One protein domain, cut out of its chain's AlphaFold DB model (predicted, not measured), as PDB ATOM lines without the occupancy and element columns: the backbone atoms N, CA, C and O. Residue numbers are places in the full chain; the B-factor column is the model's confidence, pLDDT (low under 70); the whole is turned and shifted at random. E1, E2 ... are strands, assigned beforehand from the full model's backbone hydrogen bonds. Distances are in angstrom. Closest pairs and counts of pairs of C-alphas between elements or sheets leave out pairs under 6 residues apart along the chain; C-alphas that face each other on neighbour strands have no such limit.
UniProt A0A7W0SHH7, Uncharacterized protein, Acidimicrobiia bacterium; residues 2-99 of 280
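AT A GLANCE: This is residues 2 to 99 of the 280 residues of an uncharacterized protein of Acidimicrobiia bacterium (UniProt A0A7W0SHH7). Little regular structure: one long, twisted three-stranded sheet makes a wall, and much of two long stretches with no named element, residues 37 to 63 and 72 to 99, runs over one face of it. The 98 printed residues have no named helix and three strands, E1, E2, E3 along the chain, in the sheet order E2 - E1 - E3, antiparallel. The class is all strand, with 28 residues in named elements; the whole is loose, radius of gyration of the C-alphas 15.6 A, and elongated, 45 by 27 by 23 A.

IN THESE COORDINATES: E1, residues 10 to 19, spans 27.5 A from C-alpha 10 at (22.464, 9.475, 22.815). E2, residues 27 to 36, spans 28.0 A and bends by 53 degrees at residue 30. E3, residues 64 to 71, spans 23.2 A to C-alpha 71 at (26.347, 15.673, 24.985).

HOW THE PARTS SIT: E1 is the inner strand. E1 and E2 form a hairpin, directions at 166 degrees; N 14 and O 32 are 2.8 A apart. E1 and E3 are antiparallel at 161 degrees; N 15 and O 68 are 2.8 A apart. E2 and E3 are apart.

THE WHOLE: The C-alphas farthest apart, Lys 2 and Asn 99, are 49.8 A apart. The printed part has no cut. E2 to E3 is a long link. Residues 2 and 98 to 99 have pLDDT under 70.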
ATOM      1  N   LYS A   2      38.198   4.163  20.680       66.31
ATOM      2  CA  LYS A   2      38.031   2.830  21.257       66.31
ATOM      3  C   LYS A   2      36.623   2.818  21.861       66.31
ATOM      4  O   LYS A   2      36.266   3.815  22.464       66.31
ATOM      5  N   ASP A   3      35.859   1.757  21.627       81.00
ATOM      6  CA  ASP A   3      34.567   1.508  22.286       81.00
ATOM      7  C   ASP A   3      33.355   2.351  21.814       81.00
ATOM      8  O   ASP A   3      32.383   2.477  22.531       81.00
ATOM      9  N   PHE A   4      33.332   2.858  20.569       83.94
ATOM     10  CA  PHE A   4      32.108   3.478  20.023       83.94
ATOM     11  C   PHE A   4      31.015   2.429  19.747       83.94
ATOM     12  O   PHE A   4      31.134   1.627  18.813       83.94
ATOM     13  N   GLU A   5      29.933   2.465  20.524       90.12
ATOM     14  CA  GLU A   5      28.813   1.527  20.422       90.12
ATOM     15  C   GLU A   5      27.575   2.154  19.746       90.12
ATOM     16  O   GLU A   5      26.817   2.931  20.324       90.12
ATOM     17  N   THR A   6      27.306   1.765  18.495       89.06
ATOM     18  CA  THR A   6      26.213   2.336  17.677       89.06
ATOM     19  C   THR A   6      24.811   2.021  18.197       89.06
ATOM     20  O   THR A   6      23.856   2.734  17.886       89.06
ATOM     21  N   ASN A   7      24.673   0.967  19.002       90.50
ATOM     22  CA  ASN A   7      23.414   0.520  19.594       90.50
ATOM     23  C   ASN A   7      23.037   1.278  20.883       90.50
ATOM     24  O   ASN A   7      21.953   1.037  21.427       90.50
ATOM     25  N   LYS A   8      23.892   2.178  21.380       94.12
ATOM     26  CA  LYS A   8      23.629   2.970  22.587       94.12
ATOM     27  C   LYS A   8      22.759   4.179  22.290       94.12
ATOM     28  O   LYS A   8      22.685   4.665  21.162       94.12
ATOM     29  N   GLY A   9      22.046   4.629  23.319       96.38
ATOM     30  CA  GLY A   9      21.293   5.873  23.257       96.38
ATOM     31  C   GLY A   9      22.216   7.085  23.308       96.38
ATOM     32  O   GLY A   9      23.283   7.017  23.907       96.38
ATOM     33  N   GLY A  10      21.792   8.187  22.707       96.06
ATOM     34  CA  GLY A  10      22.464   9.475  22.815       96.06
ATOM     35  C   GLY A  10      21.457  10.574  23.109       96.06
ATOM     36  O   GLY A  10      20.344  10.547  22.573       96.06
ATOM     37  N   GLU A  11      21.845  11.525  23.949       97.62
ATOM     38  CA  GLU A  11      21.091  12.739  24.238       97.62
ATOM     39  C   GLU A  11      21.999  13.955  24.036       97.62
ATOM     40  O   GLU A  11      23.116  14.034  24.545       97.62
ATOM     41  N   VAL A  12      21.527  14.894  23.221       97.62
ATOM     42  CA  VAL A  12      22.280  16.083  22.832       97.62
ATOM     43  C   VAL A  12      21.437  17.307  23.128       97.62
ATOM     44  O   VAL A  12      20.318  17.440  22.625       97.62
ATOM     45  N   ASN A  13      22.015  18.223  23.894       98.00
ATOM     46  CA  ASN A  13      21.459  19.539  24.154       98.00
ATOM     47  C   ASN A  13      22.115  20.562  23.226       98.00
ATOM     48  O   ASN A  13      23.321  20.517  22.970       98.00
ATOM     49  N   ALA A  14      21.330  21.519  22.747       97.81
ATOM     50  CA  ALA A  14      21.842  22.695  22.067       97.81
ATOM     51  C   ALA A  14      21.282  23.965  22.703       97.81
ATOM     52  O   ALA A  14      20.135  24.016  23.154       97.81
ATOM     53  N   TYR A  15      22.099  25.010  22.700       98.00
ATOM     54  CA  TYR A  15      21.807  26.306  23.291       98.00
ATOM     55  C   TYR A  15      22.049  27.386  22.248       98.00
ATOM     56  O   TYR A  15      23.127  27.450  21.657       98.00
ATOM     57  N   LEU A  16      21.053  28.242  22.053       97.75
ATOM     58  CA  LEU A  16      21.149  29.456  21.263       97.75
ATOM     59  C   LEU A  16      21.512  30.609  22.199       97.75
ATOM     60  O   LEU A  16      20.819  30.842  23.194       97.75
ATOM     61  N   LEU A  17      22.605  31.299  21.903       98.19
ATOM     62  CA  LEU A  17      23.246  32.252  22.802       98.19
ATOM     63  C   LEU A  17      23.436  33.617  22.126       98.19
ATOM     64  O   LEU A  17      23.702  33.686  20.930       98.19
ATOM     65  N   ASP A  18      23.349  34.682  22.916       97.69
ATOM     66  CA  ASP A  18      23.757  36.048  22.569       97.69
ATOM     67  C   ASP A  18      25.041  36.390  23.337       97.69
ATOM     68  O   ASP A  18      25.008  36.584  24.557       97.69
ATOM     69  N   CYS A  19      26.180  36.410  22.654       98.06
ATOM     70  CA  CYS A  19      27.506  36.546  23.256       98.06
ATOM     71  C   CYS A  19      28.168  37.873  22.885       98.06
ATOM     72  O   CYS A  19      27.798  38.541  21.918       98.06
ATOM     73  N   SER A  20      29.178  38.282  23.660       97.88
ATOM     74  CA  SER A  20      30.078  39.339  23.196       97.88
ATOM     75  C   SER A  20      30.800  38.868  21.921       97.88
ATOM     76  O   SER A  20      30.893  37.662  21.674       97.88
ATOM     77  N   PRO A  21      31.397  39.779  21.136       94.25
ATOM     78  CA  PRO A  21      32.202  39.396  19.979       94.25
ATOM     79  C   PRO A  21      33.411  38.511  20.332       94.25
ATOM     80  O   PRO A  21      33.929  37.826  19.458       94.25
ATOM     81  N   SER A  22      33.860  38.500  21.597       94.88
ATOM     82  CA  SER A  22      34.924  37.604  22.080       94.88
ATOM     83  C   SER A  22      34.441  36.189  22.418       94.88
ATOM     84  O   SER A  22      35.263  35.316  22.677       94.88
ATOM     85  N   GLY A  23      33.126  35.942  22.399       92.31
ATOM     86  CA  GLY A  23      32.520  34.670  22.802       92.31
ATOM     87  C   GLY A  23      32.238  34.557  24.304       92.31
ATOM     88  O   GLY A  23      31.747  33.524  24.752       92.31
ATOM     89  N   ASP A  24      32.495  35.612  25.078       94.31
ATOM     90  CA  ASP A  24      32.243  35.658  26.519       94.31
ATOM     91  C   ASP A  24      30.882  36.292  26.851       94.31
ATOM     92  O   ASP A  24      30.184  36.856  26.000       94.31
ATOM     93  N   GLY A  25      30.496  36.227  28.131       95.38
ATOM     94  CA  GLY A  25      29.321  36.938  28.650       95.38
ATOM     95  C   GLY A  25      28.013  36.551  27.956       95.38
ATOM     96  O   GLY A  25      27.160  37.406  27.723       95.38
ATOM     97  N   CYS A  26      27.878  35.289  27.556       98.06
ATOM     98  CA  CYS A  26      26.740  34.813  26.783       98.06
ATOM     99  C   CYS A  26      25.431  34.819  27.584       98.06
ATOM    100  O   CYS A  26      25.365  34.282  28.689       98.06
ATOM    101  N   ASN A  27      24.370  35.345  26.974       97.94
ATOM    102  CA  ASN A  27      22.997  35.226  27.449       97.94
ATOM    103  C   ASN A  27      22.311  34.058  26.737       97.94
ATOM    104  O   ASN A  27      22.390  33.943  25.516       97.94
ATOM    105  N   LEU A  28      21.608  33.207  27.486       98.00
ATOM    106  CA  LEU A  28      20.799  32.142  26.899       98.00
ATOM    107  C   LEU A  28      19.534  32.727  26.266       98.00
ATOM    108  O   LEU A  28      18.714  33.320  26.963       98.00
ATOM    109  N   ILE A  29      19.373  32.527  24.959       97.81
ATOM    110  CA  ILE A  29      18.176  32.922  24.209       97.81
ATOM    111  C   ILE A  29      17.152  31.785  24.236       97.81
ATOM    112  O   ILE A  29      15.986  31.993  24.565       97.81
ATOM    113  N   ALA A  30      17.587  30.581  23.862       98.12
ATOM    114  CA  ALA A  30      16.742  29.397  23.776       98.12
ATOM    115  C   ALA A  30      17.575  28.125  23.933       98.12
ATOM    116  O   ALA A  30      18.782  28.122  23.694       98.12
ATOM    117  N   GLN A  31      16.919  27.029  24.292       98.31
ATOM    118  CA  GLN A  31      17.538  25.712  24.364       98.31
ATOM    119  C   GLN A  31      16.614  24.666  23.754       98.31
ATOM    120  O   GLN A  31      15.392  24.817  23.772       98.31
ATOM    121  N   GLY A  32      17.210  23.608  23.229       97.81
ATOM    122  CA  GLY A  32      16.502  22.438  22.742       97.81
ATOM    123  C   GLY A  32      17.332  21.192  22.996       97.81
ATOM    124  O   GLY A  32      18.542  21.271  23.202       97.81
ATOM    125  N   ALA A  33      16.678  20.042  22.951       97.81
ATOM    126  CA  ALA A  33      17.331  18.753  23.089       97.81
ATOM    127  C   ALA A  33      16.806  17.783  22.034       97.81
ATOM    128  O   ALA A  33      15.698  17.941  21.508       97.81
ATOM    129  N   THR A  34      17.604  16.769  21.731       97.88
ATOM    130  CA  THR A  34      17.164  15.584  21.001       97.88
ATOM    131  C   THR A  34      17.792  14.360  21.638       97.88
ATOM    132  O   THR A  34      18.970  14.368  21.985       97.88
ATOM    133  N   SER A  35      17.023  13.282  21.725       97.19
ATOM    134  CA  SER A  35      17.528  11.986  22.154       97.19
ATOM    135  C   SER A  35      17.083  10.891  21.197       97.19
ATOM    136  O   SER A  35      16.079  11.016  20.488       97.19
ATOM    137  N   ALA A  36      17.876   9.830  21.113       96.88
ATOM    138  CA  ALA A  36      17.546   8.652  20.328       96.88
ATOM    139  C   ALA A  36      18.241   7.419  20.896       96.88
ATOM    140  O   ALA A  36      19.399   7.496  21.292       96.88
ATOM    141  N   ALA A  37      17.552   6.279  20.877       95.38
ATOM    142  CA  ALA A  37      18.098   4.984  21.255       95.38
ATOM    143  C   ALA A  37      17.648   3.920  20.236       95.38
ATOM    144  O   ALA A  37      16.456   3.606  20.185       95.38
ATOM    145  N   PRO A  38      18.558   3.375  19.409       94.38
ATOM    146  CA  PRO A  38      19.978   3.725  19.297       94.38
ATOM    147  C   PRO A  38      20.228   5.095  18.634       94.38
ATOM    148  O   PRO A  38      19.405   5.580  17.847       94.38
ATOM    149  N   TRP A  39      21.377   5.713  18.924       93.94
ATOM    150  CA  TRP A  39      21.777   6.995  18.333       93.94
ATOM    151  C   TRP A  39      22.040   6.874  16.827       93.94
ATOM    152  O   TRP A  39      21.579   7.723  16.056       93.94
ATOM    153  N   SER A  40      22.686   5.787  16.391       92.31
ATOM    154  CA  SER A  40      22.834   5.430  14.976       92.31
ATOM    155  C   SER A  40      22.470   3.956  14.749       92.31
ATOM    156  O   SER A  40      23.317   3.078  14.903       92.31
ATOM    157  N   PRO A  41      21.214   3.651  14.365       89.44
ATOM    158  CA  PRO A  41      20.746   2.269  14.239       89.44
ATOM    159  C   PRO A  41      21.542   1.415  13.245       89.44
ATOM    160  O   PRO A  41      21.678   0.214  13.456       89.44
ATOM    161  N   SER A  42      22.047   2.014  12.161       91.06
ATOM    162  CA  SER A  42      22.831   1.316  11.134       91.06
ATOM    163  C   SER A  42      24.343   1.481  11.297       91.06
ATOM    164  O   SER A  42      25.104   0.840  10.580       91.06
ATOM    165  N   GLY A  43      24.787   2.331  12.228       89.75
ATOM    166  CA  GLY A  43      26.178   2.768  12.333       89.75
ATOM    167  C   GLY A  43      26.597   3.824  11.304       89.75
ATOM    168  O   GLY A  43      27.744   4.261  11.333       89.75
ATOM    169  N   ASP A  44      25.685   4.272  10.437       91.25
ATOM    170  CA  ASP A  44      25.931   5.365   9.493       91.25
ATOM    171  C   ASP A  44      25.758   6.747  10.146       91.25
ATOM    172  O   ASP A  44      25.252   6.894  11.263       91.25
ATOM    173  N   TRP A  45      26.132   7.802   9.420       91.50
ATOM    174  CA  TRP A  45      25.816   9.175   9.811       91.50
ATOM    175  C   TRP A  45      24.318   9.449   9.665       91.50
ATOM    176  O   TRP A  45      23.760   9.348   8.572       91.50
ATOM    177  N   VAL A  46      23.673   9.848  10.762       91.62
ATOM    178  CA  VAL A  46      22.238  10.157  10.803       91.62
ATOM    179  C   VAL A  46      22.041  11.638  11.111       91.62
ATOM    180  O   VAL A  46      22.599  12.158  12.075       91.62
ATOM    181  N   ALA A  47      21.212  12.313  10.313       93.56
ATOM    182  CA  ALA A  47      20.810  13.689  10.578       93.56
ATOM    183  C   ALA A  47      19.927  13.765  11.831       93.56
ATOM    184  O   ALA A  47      18.963  13.007  11.970       93.56
ATOM    185  N   ARG A  48      20.219  14.714  12.719       94.75
ATOM    186  CA  ARG A  48      19.392  15.016  13.891       94.75
ATOM    187  C   ARG A  48      19.034  16.495  13.887       94.75
ATOM    188  O   ARG A  48      19.880  17.341  13.614       94.75
ATOM    189  N   THR A  49      17.777  16.794  14.192       95.75
ATOM    190  CA  THR A  49      17.262  18.164  14.259       95.75
ATOM    191  C   THR A  49      16.919  18.495  15.700       95.75
ATOM    192  O   THR A  49      16.118  17.800  16.319       95.75
ATOM    193  N   ILE A  50      17.498  19.578  16.213       97.62
ATOM    194  CA  ILE A  50      17.155  20.137  17.520       97.62
ATOM    195  C   ILE A  50      16.316  21.387  17.278       97.62
ATOM    196  O   ILE A  50      16.757  22.322  16.611       97.62
ATOM    197  N   ASN A  51      15.089  21.395  17.797       96.75
ATOM    198  CA  ASN A  51      14.171  22.519  17.646       96.75
ATOM    199  C   ASN A  51      14.272  23.450  18.857       96.75
ATOM    200  O   ASN A  51      14.013  23.032  19.981       96.75
ATOM    201  N   PHE A  52      14.571  24.726  18.612       96.31
ATOM    202  CA  PHE A  52      14.558  25.781  19.637       96.31
ATOM    203  C   PHE A  52      13.164  26.394  19.862       96.31
ATOM    204  O   PHE A  52      13.003  27.294  20.682       96.31
ATOM    205  N   GLY A  53      12.151  25.927  19.124       95.00
ATOM    206  CA  GLY A  53      10.809  26.503  19.135       95.00
ATOM    207  C   GLY A  53      10.733  27.859  18.428       95.00
ATOM    208  O   GLY A  53      11.563  28.191  17.584       95.00
ATOM    209  N   SER A  54       9.692  28.633  18.747       92.44
ATOM    210  CA  SER A  54       9.540  30.010  18.260       92.44
ATOM    211  C   SER A  54      10.248  30.973  19.206       92.44
ATOM    212  O   SER A  54       9.906  31.045  20.383       92.44
ATOM    213  N   VAL A  55      11.208  31.727  18.677       92.88
ATOM    214  CA  VAL A  55      12.031  32.666  19.444       92.88
ATOM    215  C   VAL A  55      11.892  34.056  18.835       92.88
ATOM    216  O   VAL A  55      12.163  34.251  17.653       92.88
ATOM    217  N   ALA A  56      11.486  35.029  19.650       91.62
ATOM    218  CA  ALA A  56      11.478  36.442  19.290       91.62
ATOM    219  C   ALA A  56      12.540  37.160  20.128       91.62
ATOM    220  O   ALA A  56      12.300  37.504  21.284       91.62
ATOM    221  N   TYR A  57      13.729  37.340  19.554       91.94
ATOM    222  CA  TYR A  57      14.872  37.934  20.240       91.94
ATOM    223  C   TYR A  57      15.597  38.918  19.321       91.94
ATOM    224  O   TYR A  57      15.881  38.598  18.168       91.94
ATOM    225  N   ALA A  58      15.888  40.114  19.832       92.00
ATOM    226  CA  ALA A  58      16.683  41.115  19.132       92.00
ATOM    227  C   ALA A  58      18.135  41.016  19.609       92.00
ATOM    228  O   ALA A  58      18.414  41.280  20.775       92.00
ATOM    229  N   VAL A  59      19.044  40.645  18.706       92.31
ATOM    230  CA  VAL A  59      20.486  40.636  18.984       92.31
ATOM    231  C   VAL A  59      21.008  42.070  18.840       92.31
ATOM    232  O   VAL A  59      20.848  42.646  17.757       92.31
ATOM    233  N   PRO A  60      21.583  42.682  19.894       93.81
ATOM    234  CA  PRO A  60      22.145  44.024  19.787       93.81
ATOM    235  C   PRO A  60      23.304  44.081  18.778       93.81
ATOM    236  O   PRO A  60      23.976  43.084  18.524       93.81
ATOM    237  N   SER A  61      23.556  45.257  18.195       92.12
ATOM    238  CA  SER A  61      24.538  45.428  17.110       92.12
ATOM    239  C   SER A  61      25.994  45.185  17.518       92.12
ATOM    240  O   SER A  61      26.850  45.015  16.654       92.12
ATOM    241  N   ASP A  62      26.290  45.219  18.812       95.56
ATOM    242  CA  ASP A  62      27.605  44.958  19.400       95.56
ATOM    243  C   ASP A  62      27.752  43.514  19.904       95.56
ATOM    244  O   ASP A  62      28.712  43.202  20.612       95.56
ATOM    245  N   ARG A  63      26.815  42.624  19.554       96.75
ATOM    246  CA  ARG A  63      26.791  41.234  20.011       96.75
ATOM    247  C   ARG A  63      26.677  40.236  18.864       96.75
ATOM    248  O   ARG A  63      26.403  40.597  17.721       96.75
ATOM    249  N   ALA A  64      26.938  38.969  19.175       95.50
ATOM    250  CA  ALA A  64      26.967  37.878  18.211       95.50
ATOM    251  C   ALA A  64      26.046  36.732  18.636       95.50
ATOM    252  O   ALA A  64      26.002  36.343  19.804       95.50
ATOM    253  N   LEU A  65      25.353  36.149  17.657       96.25
ATOM    254  CA  LEU A  65      24.607  34.912  17.850       96.25
ATOM    255  C   LEU A  65      25.582  33.728  17.857       96.25
ATOM    256  O   LEU A  65      26.380  33.581  16.933       96.25
ATOM    257  N   ALA A  66      25.486  32.866  18.864       96.06
ATOM    258  CA  ALA A  66      26.291  31.656  18.982       96.06
ATOM    259  C   ALA A  66      25.414  30.426  19.239       96.06
ATOM    260  O   ALA A  66      24.311  30.521  19.782       96.06
ATOM    261  N   VAL A  67      25.923  29.253  18.863       96.12
ATOM    262  CA  VAL A  67      25.302  27.960  19.165       96.12
ATOM    263  C   VAL A  67      26.297  27.120  19.948       96.12
ATOM    264  O   VAL A  67      27.423  26.913  19.502       96.12
ATOM    265  N   LYS A  68      25.873  26.618  21.108       96.00
ATOM    266  CA  LYS A  68      26.627  25.641  21.900       96.00
ATOM    267  C   LYS A  68      25.915  24.299  21.836       96.00
ATOM    268  O   LYS A  68      24.708  24.254  22.042       96.00
ATOM    269  N   VAL A  69      26.657  23.224  21.603       96.25
ATOM    270  CA  VAL A  69      26.141  21.850  21.601       96.25
ATOM    271  C   VAL A  69      26.867  21.064  22.684       96.25
ATOM    272  O   VAL A  69      28.086  21.174  22.803       96.25
ATOM    273  N   THR A  70      26.131  20.299  23.485       96.75
ATOM    274  CA  THR A  70      26.693  19.431  24.524       96.75
ATOM    275  C   THR A  70      26.056  18.052  24.452       96.75
ATOM    276  O   THR A  70      24.866  17.923  24.167       96.75
ATOM    277  N   VAL A  71      26.848  17.027  24.739       96.62
ATOM    278  CA  VAL A  71      26.347  15.673  24.985       96.62
ATOM    279  C   VAL A  71      25.919  15.605  26.445       96.62
ATOM    280  O   VAL A  71      26.650  16.080  27.311       96.62
ATOM    281  N   ASP A  72      24.711  15.114  26.694       96.88
ATOM    282  CA  ASP A  72      24.175  14.949  28.044       96.88
ATOM    283  C   ASP A  72      24.743  13.688  28.706       96.88
ATOM    284  O   ASP A  72      24.989  12.691  28.019       96.88
ATOM    285  N   ASP A  73      24.883  13.712  30.033       95.44
ATOM    286  CA  ASP A  73      25.351  12.572  30.832       95.44
ATOM    287  C   ASP A  73      24.384  11.371  30.770       95.44
ATOM    288  O   ASP A  73      24.780  10.242  31.060       95.44
ATOM    289  N   ASN A  74      23.129  11.575  30.350       93.12
ATOM    290  CA  ASN A  74      22.177  10.494  30.059       93.12
ATOM    291  C   ASN A  74      22.516   9.694  28.788       93.12
ATOM    292  O   ASN A  74      21.850   8.694  28.490       93.12
ATOM    293  N   SER A  75      23.501  10.129  27.999       94.38
ATOM    294  CA  SER A  75      23.965   9.372  26.837       94.38
ATOM    295  C   SER A  75      24.580   8.052  27.287       94.38
ATOM    296  O   SER A  75      25.310   7.981  28.271       94.38
ATOM    297  N   GLY A  76      24.265   6.973  26.571       90.38
ATOM    298  CA  GLY A  76      24.710   5.637  26.952       90.38
ATOM    299  C   GLY A  76      26.199   5.386  26.710       90.38
ATOM    300  O   GLY A  76      26.704   4.398  27.239       90.38
ATOM    301  N   ASP A  77      26.845   6.222  25.889       88.31
ATOM    302  CA  ASP A  77      28.265   6.174  25.522       88.31
ATOM    303  C   ASP A  77      28.686   7.450  24.751       88.31
ATOM    304  O   ASP A  77      27.882   8.379  24.586       88.31
ATOM    305  N   ASP A  78      29.919   7.470  24.237       87.88
ATOM    306  CA  ASP A  78      30.473   8.496  23.351       87.88
ATOM    307  C   ASP A  78      29.582   8.771  22.118       87.88
ATOM    308  O   ASP A  78      29.166   7.865  21.391       87.88
ATOM    309  N   ILE A  79      29.359  10.056  21.811       92.38
ATOM    310  CA  ILE A  79      28.672  10.506  20.590       92.38
ATOM    311  C   ILE A  79      29.667  11.151  19.625       92.38
ATOM    312  O   ILE A  79      30.460  12.019  19.987       92.38
ATOM    313  N   LEU A  80      29.552  10.780  18.351       90.44
ATOM    314  CA  LEU A  80      30.273  11.400  17.250       90.44
ATOM    315  C   LEU A  80      29.410  12.417  16.507       90.44
ATOM    316  O   LEU A  80      28.301  12.108  16.066       90.44
ATOM    317  N   PHE A  81      29.971  13.604  16.283       91.56
ATOM    318  CA  PHE A  81      29.396  14.611  15.400       91.56
ATOM    319  C   PHE A  81      30.196  14.691  14.104       91.56
ATOM    320  O   PHE A  81      31.410  14.892  14.111       91.56
ATOM    321  N   ALA A  82      29.496  14.569  12.981       89.50
ATOM    322  CA  ALA A  82      30.043  14.948  11.691       89.50
ATOM    323  C   ALA A  82      30.022  16.476  11.571       89.50
ATOM    324  O   ALA A  82      28.982  17.100  11.789       89.50
ATOM    325  N   TYR A  83      31.151  17.070  11.189       84.31
ATOM    326  CA  TYR A  83      31.236  18.486  10.839       84.31
ATOM    327  C   TYR A  83      31.592  18.627   9.355       84.31
ATOM    328  O   TYR A  83      32.388  17.855   8.822       84.31
ATOM    329  N   GLY A  84      30.979  19.598   8.675       81.56
ATOM    330  CA  GLY A  84      31.365  19.987   7.311       81.56
ATOM    331  C   GLY A  84      31.162  18.926   6.221       81.56
ATOM    332  O   GLY A  84      31.794  19.011   5.171       81.56
ATOM    333  N   THR A  85      30.312  17.917   6.435       86.25
ATOM    334  CA  THR A  85      30.034  16.922   5.387       86.25
ATOM    335  C   THR A  85      29.011  17.453   4.387       86.25
ATOM    336  O   THR A  85      28.046  18.107   4.767       86.25
ATOM    337  N   PHE A  86      29.182  17.127   3.104       85.62
ATOM    338  CA  PHE A  86      28.221  17.513   2.064       85.62
ATOM    339  C   PHE A  86      26.874  16.806   2.182       85.62
ATOM    340  O   PHE A  86      25.841  17.389   1.882       85.62
ATOM    341  N   ALA A  87      26.891  15.532   2.579       85.62
ATOM    342  CA  ALA A  87      25.676  14.733   2.683       85.62
ATOM    343  C   ALA A  87      24.832  15.132   3.900       85.62
ATOM    344  O   ALA A  87      23.612  15.022   3.849       85.62
ATOM    345  N   GLN A  88      25.485  15.574   4.981       86.31
ATOM    346  CA  GLN A  88      24.857  15.991   6.232       86.31
ATOM    347  C   GLN A  88      25.523  17.283   6.733       86.31
ATOM    348  O   GLN A  88      26.383  17.233   7.624       86.31
ATOM    349  N   PRO A  89      25.199  18.444   6.135       88.31
ATOM    350  CA  PRO A  89      25.778  19.707   6.559       88.31
ATOM    351  C   PRO A  89      25.253  20.086   7.946       88.31
ATOM    352  O   PRO A  89      24.052  20.056   8.211       88.31
ATOM    353  N   SER A  90      26.160  20.492   8.831       90.12
ATOM    354  CA  SER A  90      25.786  21.156  10.077       90.12
ATOM    355  C   SER A  90      25.252  22.545   9.726       90.12
ATOM    356  O   SER A  90      25.998  23.381   9.221       90.12
ATOM    357  N   ALA A  91      23.962  22.787   9.955       91.44
ATOM    358  CA  ALA A  91      23.309  24.030   9.560       91.44
ATOM    359  C   ALA A  91      22.433  24.592  10.683       91.44
ATOM    360  O   ALA A  91      21.680  23.863  11.331       91.44
ATOM    361  N   LEU A  92      22.489  25.914  10.860       90.88
ATOM    362  CA  LEU A  92      21.523  26.673  11.647       90.88
ATOM    363  C   LEU A  92      20.536  27.330  10.681       90.88
ATOM    364  O   LEU A  92      20.908  28.210   9.908       90.88
ATOM    365  N   THR A  93      19.275  26.904  10.723       91.00
ATOM    366  CA  THR A  93      18.219  27.516   9.907       91.00
ATOM    367  C   THR A  93      17.494  28.570  10.731       91.00
ATOM    368  O   THR A  93      16.873  28.250  11.743       91.00
ATOM    369  N   LEU A  94      17.558  29.825  10.287       86.75
ATOM    370  CA  LEU A  94      16.869  30.948  10.916       86.75
ATOM    371  C   LEU A  94      15.732  31.420  10.011       86.75
ATOM    372  O   LEU A  94      15.959  31.842   8.879       86.75
ATOM    373  N   ALA A  95      14.505  31.381  10.524       83.25
ATOM    374  CA  ALA A  95      13.369  32.036   9.892       83.25
ATOM    375  C   ALA A  95      13.265  33.463  10.447       83.25
ATOM    376  O   ALA A  95      12.666  33.694  11.497       83.25
ATOM    377  N   LEU A  96      13.891  34.421   9.765       78.75
ATOM    378  CA  LEU A  96      13.797  35.826  10.145       78.75
ATOM    379  C   LEU A  96      12.420  36.356   9.733       78.75
ATOM    380  O   LEU A  96      12.124  36.498   8.547       78.75
ATOM    381  N   GLY A  97      11.562  36.640  10.713       72.75
ATOM    382  CA  GLY A  97      10.354  37.421  10.463       72.75
ATOM    383  C   GLY A  97      10.753  38.805   9.951       72.75
ATOM    384  O   GLY A  97      11.683  39.405  10.485       72.75
ATOM    385  N   ALA A  98      10.064  39.323   8.933       66.69
ATOM    386  CA  ALA A  98      10.375  40.595   8.263       66.69
ATOM    387  C   ALA A  98      10.162  41.854   9.135       66.69
ATOM    388  O   ALA A  98       9.886  42.935   8.622       66.69
ATOM    389  N   ASN A  99      10.289  41.747  10.457       57.28
ATOM    390  CA  ASN A  99      10.108  42.849  11.386       57.28
ATOM    391  C   ASN A  99      11.374  43.720  11.452       57.28
ATOM    392  O   ASN A  99      11.925  43.983  12.520       57.28
TER     393      ASN A  99